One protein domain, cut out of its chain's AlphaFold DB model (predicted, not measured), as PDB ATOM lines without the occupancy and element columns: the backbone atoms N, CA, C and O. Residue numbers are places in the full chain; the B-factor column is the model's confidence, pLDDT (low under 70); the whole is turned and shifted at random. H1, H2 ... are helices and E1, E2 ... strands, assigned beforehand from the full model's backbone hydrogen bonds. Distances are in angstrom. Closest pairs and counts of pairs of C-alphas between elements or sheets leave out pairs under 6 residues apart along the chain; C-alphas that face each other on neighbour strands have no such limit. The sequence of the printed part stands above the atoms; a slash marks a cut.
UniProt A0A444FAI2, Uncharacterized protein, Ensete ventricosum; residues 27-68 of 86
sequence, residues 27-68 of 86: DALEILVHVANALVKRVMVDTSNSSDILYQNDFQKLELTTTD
ATOM      1  N   ASP A  27      14.902 -54.583  -9.870       65.06
ATOM      2  CA  ASP A  27      13.475 -54.294  -9.860       65.06
ATOM      3  C   ASP A  27      13.052 -53.811 -11.248       65.06
ATOM      4  O   ASP A  27      13.524 -52.790 -11.754       65.06
ATOM      5  N   ALA A  28      12.128 -54.541 -11.871       65.94
ATOM      6  CA  ALA A  28      11.680 -54.216 -13.212       65.94
ATOM      7  C   ALA A  28      10.948 -52.861 -13.255       65.94
ATOM      8  O   ALA A  28       9.985 -52.627 -12.516       65.94
ATOM      9  N   LEU A  29      11.368 -51.972 -14.158       70.12
ATOM     10  CA  LEU A  29      10.726 -50.675 -14.363       70.12
ATOM     11  C   LEU A  29       9.416 -50.870 -15.127       70.12
ATOM     12  O   LEU A  29       9.391 -51.474 -16.194       70.12
ATOM     13  N   GLU A  30       8.314 -50.336 -14.608       62.81
ATOM     14  CA  GLU A  30       7.011 -50.422 -15.264       62.81
ATOM     15  C   GLU A  30       6.689 -49.101 -15.979       62.81
ATOM     16  O   GLU A  30       6.360 -48.098 -15.347       62.81
ATOM     17  N   ILE A  31       6.780 -49.089 -17.311       70.06
ATOM     18  CA  ILE A  31       6.466 -47.918 -18.139       70.06
ATOM     19  C   ILE A  31       5.032 -48.027 -18.647       70.06
ATOM     20  O   ILE A  31       4.653 -48.996 -19.304       70.06
ATOM     21  N   LEU A  32       4.218 -47.009 -18.380       64.81
ATOM     22  CA  LEU A  32       2.876 -46.905 -18.939       64.81
ATOM     23  C   LEU A  32       2.936 -46.202 -20.297       64.81
ATOM     24  O   LEU A  32       3.344 -45.045 -20.374       64.81
ATOM     25  N   VAL A  33       2.509 -46.877 -21.364       68.88
ATOM     26  CA  VAL A  33       2.525 -46.315 -22.721       68.88
ATOM     27  C   VAL A  33       1.093 -46.113 -23.204       68.88
ATOM     28  O   VAL A  33       0.263 -47.013 -23.129       68.88
ATOM     29  N   HIS A  34       0.773 -44.928 -23.718       61.97
ATOM     30  CA  HIS A  34      -0.498 -44.681 -24.399       61.97
ATOM     31  C   HIS A  34      -0.257 -44.703 -25.906       61.97
ATOM     32  O   HIS A  34       0.498 -43.880 -26.420       61.97
ATOM     33  N   VAL A  35      -0.914 -45.611 -26.628       63.91
ATOM     34  CA  VAL A  35      -0.859 -45.664 -28.096       63.91
ATOM     35  C   VAL A  35      -2.252 -45.369 -28.634       63.91
ATOM     36  O   VAL A  35      -3.198 -46.072 -28.303       63.91
ATOM     37  N   ALA A  36      -2.396 -44.317 -29.447       60.78
ATOM     38  CA  ALA A  36      -3.666 -43.943 -30.090       60.78
ATOM     39  C   ALA A  36      -4.874 -43.872 -29.122       60.78
ATOM     40  O   ALA A  36      -5.949 -44.391 -29.415       60.78
ATOM     41  N   ASN A  37      -4.696 -43.242 -27.952       57.78
ATOM     42  CA  ASN A  37      -5.672 -43.168 -26.845       57.78
ATOM     43  C   ASN A  37      -6.062 -44.510 -26.201       57.78
ATOM     44  O   ASN A  37      -6.888 -44.526 -25.287       57.78
ATOM     45  N   ALA A  38      -5.458 -45.621 -26.611       52.53
ATOM     46  CA  ALA A  38      -5.510 -46.864 -25.868       52.53
ATOM     47  C   ALA A  38      -4.375 -46.875 -24.839       52.53
ATOM     48  O   ALA A  38      -3.203 -46.679 -25.171       52.53
ATOM     49  N   LEU A  39      -4.731 -47.110 -23.576       55.25
ATOM     50  CA  LEU A  39      -3.776 -47.438 -22.527       55.25
ATOM     51  C   LEU A  39      -3.131 -48.779 -22.897       55.25
ATOM     52  O   LEU A  39      -3.723 -49.838 -22.667       55.25
ATOM     53  N   VAL A  40      -1.951 -48.749 -23.510       56.38
ATOM     54  CA  VAL A  40      -1.197 -49.970 -23.760       56.38
ATOM     55  C   VAL A  40      -0.541 -50.358 -22.447       56.38
ATOM     56  O   VAL A  40       0.081 -49.560 -21.744       56.38
ATOM     57  N   LYS A  41      -0.796 -51.609 -22.078       58.62
ATOM     58  CA  LYS A  41      -0.351 -52.236 -20.843       58.62
ATOM     59  C   LYS A  41       1.120 -51.911 -20.576       58.62
ATOM     60  O   LYS A  41       1.963 -52.139 -21.433       58.62
ATOM     61  N   ARG A  42       1.354 -51.404 -19.364       59.88
ATOM     62  CA  ARG A  42       2.563 -51.545 -18.543       59.88
ATOM     63  C   ARG A  42       3.651 -52.396 -19.218       59.88
ATOM     64  O   ARG A  42       3.550 -53.622 -19.244       59.88
ATOM     65  N   VAL A  43       4.656 -51.736 -19.782       62.47
ATOM     66  CA  VAL A  43       5.876 -52.364 -20.290       62.47
ATOM     67  C   VAL A  43       6.784 -52.582 -19.092       62.47
ATOM     68  O   VAL A  43       7.230 -51.621 -18.475       62.47
ATOM     69  N   MET A  44       7.013 -53.843 -18.744       66.44
ATOM     70  CA  MET A  44       7.983 -54.223 -17.728       66.44
ATOM     71  C   MET A  44       9.361 -54.279 -18.384       66.44
ATOM     72  O   MET A  44       9.571 -55.036 -19.332       66.44
ATOM     73  N   VAL A  45      10.274 -53.454 -17.901       67.69
ATOM     74  CA  VAL A  45      11.651 -53.357 -18.367       67.69
ATOM     75  C   VAL A  45      12.497 -54.018 -17.301       67.69
ATOM     76  O   VAL A  45      12.703 -53.469 -16.222       67.69
ATOM     77  N   ASP A  46      12.918 -55.236 -17.593       67.50
ATOM     78  CA  ASP A  46      13.892 -55.941 -16.776       67.50
ATOM     79  C   ASP A  46      15.230 -55.191 -16.855       67.50
ATOM     80  O   ASP A  46      15.787 -55.039 -17.941       67.50
ATOM     81  N   THR A  47      15.727 -54.685 -15.728       62.91
ATOM     82  CA  THR A  47      16.997 -53.944 -15.662       62.91
ATOM     83  C   THR A  47      18.211 -54.834 -15.905       62.91
ATOM     84  O   THR A  47      19.284 -54.321 -16.218       62.91
ATOM     85  N   SER A  48      18.046 -56.158 -15.807       65.75
ATOM     86  CA  SER A  48      19.070 -57.135 -16.183       65.75
ATOM     87  C   SER A  48      19.123 -57.385 -17.699       65.75
ATOM     88  O   SER A  48      20.090 -57.963 -18.207       65.75
ATOM     89  N   ASN A  49      18.114 -56.927 -18.450       63.69
ATOM     90  CA  ASN A  49      18.122 -56.949 -19.907       63.69
ATOM     91  C   ASN A  49      18.965 -55.779 -20.439       63.69
ATOM     92  O   ASN A  49      18.815 -54.638 -20.018       63.69
ATOM     93  N   SER A  50      19.816 -56.044 -21.430       65.44
ATOM     94  CA  SER A  50      20.666 -55.051 -22.098       65.44
ATOM     95  C   SER A  50      19.900 -54.111 -23.045       65.44
ATOM     96  O   SER A  50      20.449 -53.686 -24.061       65.44
ATOM     97  N   SER A  51      18.610 -53.881 -22.802       68.62
ATOM     98  CA  SER A  51      17.761 -53.058 -23.662       68.62
ATOM     99  C   SER A  51      17.722 -51.627 -23.138       68.62
ATOM    100  O   SER A  51      17.184 -51.374 -22.063       68.62
ATOM    101  N   ASP A  52      18.248 -50.690 -23.923       72.69
ATOM    102  CA  ASP A  52      18.183 -49.263 -23.612       72.69
ATOM    103  C   ASP A  52      16.839 -48.657 -24.037       72.69
ATOM    104  O   ASP A  52      16.260 -49.016 -25.066       72.69
ATOM    105  N   ILE A  53      16.350 -47.695 -23.253       76.00
ATOM    106  CA  ILE A  53      15.111 -46.962 -23.530       76.00
ATOM    107  C   ILE A  53      15.445 -45.498 -23.728       76.00
ATOM    108  O   ILE A  53      16.086 -44.872 -22.887       76.00
ATOM    109  N   LEU A  54      14.959 -44.943 -24.835       73.81
ATOM    110  CA  LEU A  54      15.202 -43.563 -25.212       73.81
ATOM    111  C   LEU A  54      13.882 -42.835 -25.461       73.81
ATOM    112  O   LEU A  54      13.002 -43.332 -26.167       73.81
ATOM    113  N   TYR A  55      13.750 -41.633 -24.905       77.25
ATOM    114  CA  TYR A  55      12.606 -40.769 -25.181       77.25
ATOM    115  C   TYR A  55      12.705 -40.164 -26.582       77.25
ATOM    116  O   TYR A  55      13.791 -39.847 -27.065       77.25
ATOM    117  N   GLN A  56      11.557 -39.909 -27.214       76.62
ATOM    118  CA  GLN A  56      11.502 -39.341 -28.566       76.62
ATOM    119  C   GLN A  56      12.250 -38.000 -28.692       76.62
ATOM    120  O   GLN A  56      12.911 -37.760 -29.697       76.62
ATOM    121  N   ASN A  57      12.165 -37.134 -27.679       77.06
ATOM    122  CA  ASN A  57      12.863 -35.845 -27.686       77.06
ATOM    123  C   ASN A  57      14.390 -36.025 -27.680       77.06
ATOM    124  O   ASN A  57      15.102 -35.328 -28.392       77.06
ATOM    125  N   ASP A  58      14.907 -36.983 -26.911       78.25
ATOM    126  CA  ASP A  58      16.349 -37.237 -26.860       78.25
ATOM    127  C   ASP A  58      16.836 -37.958 -28.117       78.25
ATOM    128  O   ASP A  58      17.898 -37.622 -28.631       78.25
ATOM    129  N   PHE A  59      16.016 -38.846 -28.689       80.50
ATOM    130  CA  PHE A  59      16.246 -39.407 -30.022       80.50
ATOM    131  C   PHE A  59      16.431 -38.309 -31.081       80.50
ATOM    132  O   PHE A  59      17.375 -38.358 -31.863       80.50
ATOM    133  N   GLN A  60      15.593 -37.267 -31.052       80.44
ATOM    134  CA  GLN A  60      15.721 -36.116 -31.951       80.44
ATOM    135  C   GLN A  60      16.951 -35.247 -31.648       80.44
ATOM    136  O   GLN A  60      17.596 -34.772 -32.580       80.44
ATOM    137  N   LYS A  61      17.307 -35.039 -30.372       83.50
ATOM    138  CA  LYS A  61      18.521 -34.287 -29.986       83.50
ATOM    139  C   LYS A  61      19.816 -34.986 -30.389       83.50
ATOM    140  O   LYS A  61      20.824 -34.314 -30.566       83.50
ATOM    141  N   LEU A  62      19.789 -36.310 -30.518       86.19
ATOM    142  CA  LEU A  62      20.890 -37.100 -31.069       86.19
ATOM    143  C   LEU A  62      20.969 -37.014 -32.602       86.19
ATOM    144  O   LEU A  62      21.790 -37.702 -33.198       86.19
ATOM    145  N   GLU A  63      20.116 -36.195 -33.230       89.44
ATOM    146  CA  GLU A  63      20.005 -36.034 -34.683       89.44
ATOM    147  C   GLU A  63      19.661 -37.346 -35.409       89.44
ATOM    148  O   GLU A  63      19.877 -37.477 -36.612       89.44
ATOM    149  N   LEU A  64      19.077 -38.310 -34.685       86.44
ATOM    150  CA  LEU A  64      18.608 -39.566 -35.249       86.44
ATOM    151  C   LEU A  64      17.230 -39.387 -35.882       86.44
ATOM    152  O   LEU A  64      16.370 -38.624 -35.425       86.44
ATOM    153  N   THR A  65      16.999 -40.148 -36.938       86.81
ATOM    154  CA  THR A  65      15.775 -40.115 -37.729       86.81
ATOM    155  C   THR A  65      15.211 -41.518 -37.916       86.81
ATOM    156  O   THR A  65      15.841 -42.525 -37.598       86.81
ATOM    157  N   THR A  66      14.006 -41.624 -38.475       82.62
ATOM    158  CA  THR A  66      13.398 -42.935 -38.748       82.62
ATOM    159  C   THR A  66      14.194 -43.775 -39.743       82.62
ATOM    160  O   THR A  66      13.980 -44.981 -39.794       82.62
ATOM    161  N   THR A  67      15.096 -43.178 -40.531       88.75
ATOM    162  CA  THR A  67      15.993 -43.936 -41.418       88.75
ATOM    163  C   THR A  67      17.155 -44.581 -40.672       88.75
ATOM    164  O   THR A  67      17.724 -45.544 -41.177       88.75
ATOM    165  N   ASP A  68      17.477 -44.088 -39.475       87.94
ATOM    166  CA  ASP A  68      18.499 -44.656 -38.589       87.94
ATOM    167  C   ASP A  68      17.937 -45.795 -37.722       87.94
ATOM    168  O   ASP A  68      18.673 -46.477 -37.012       87.94
TER     169      ASP A  68
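What this domain is: This is residues 27 to 68 of the 86 residues of an uncharacterized protein of Ensete ventricosum (UniProt A0A444FAI2). Picture a long two-stranded hairpin, E1 and E2, with a short helix, H1, held away from it by an extended stretch, residues 46 to 55. The shape is open, and residues 57 to 63, of which 57 to 61 belong to H1, stick out with no far part of the chain near them. You have 42 printed residues with two named strands and one named helix, in the order E1, E2, H1; the sheet, E1 - E2, is antiparallel and the class is mixed, helices and strands. The whole is loose, with a radius of gyration of the C-alphas of 12.7 A, and flat, spanning 31 by 30 by 15 A.

How they stand to each other: Start at E1, residues 29 to 35, and go on to E2, residues 38 to 45: they are antiparallel neighbours at 155 degrees and form a hairpin. Look at N 29 and O 45, 2.9 A apart, and at N 35 and O 38, also 2.9 A, both within hydrogen-bond range. C-alphas 30 and 44 face each other at 4.6 A. Further on comes H1, residues 56 to 61, which is apart from E1; in H1 every O i to N i+4 pair is within hydrogen-bond range.

Where its parts are: Find C-alpha 29 at (10.726, -50.675, -14.363); from there E1 runs 18.7 A to Val 35. E2 runs 19.8 A from Ala 38 to Val 45. H1 begins at Gln 56 and ends at C-alpha 61, (18.521, -34.287, -29.986), 8.8 A on.

The domain as a whole: The C-alphas of Asp 27 and Thr 67, the two farthest apart, are 33.3 A from each other. The printed part has no cut. The link from E1 to E2 is tight, and the one from E2 to H1, 10 residues, is short. The mean pLDDT of the printed part is 70.7; residues 27 to 28, 30 and 32 to 51 are under 70.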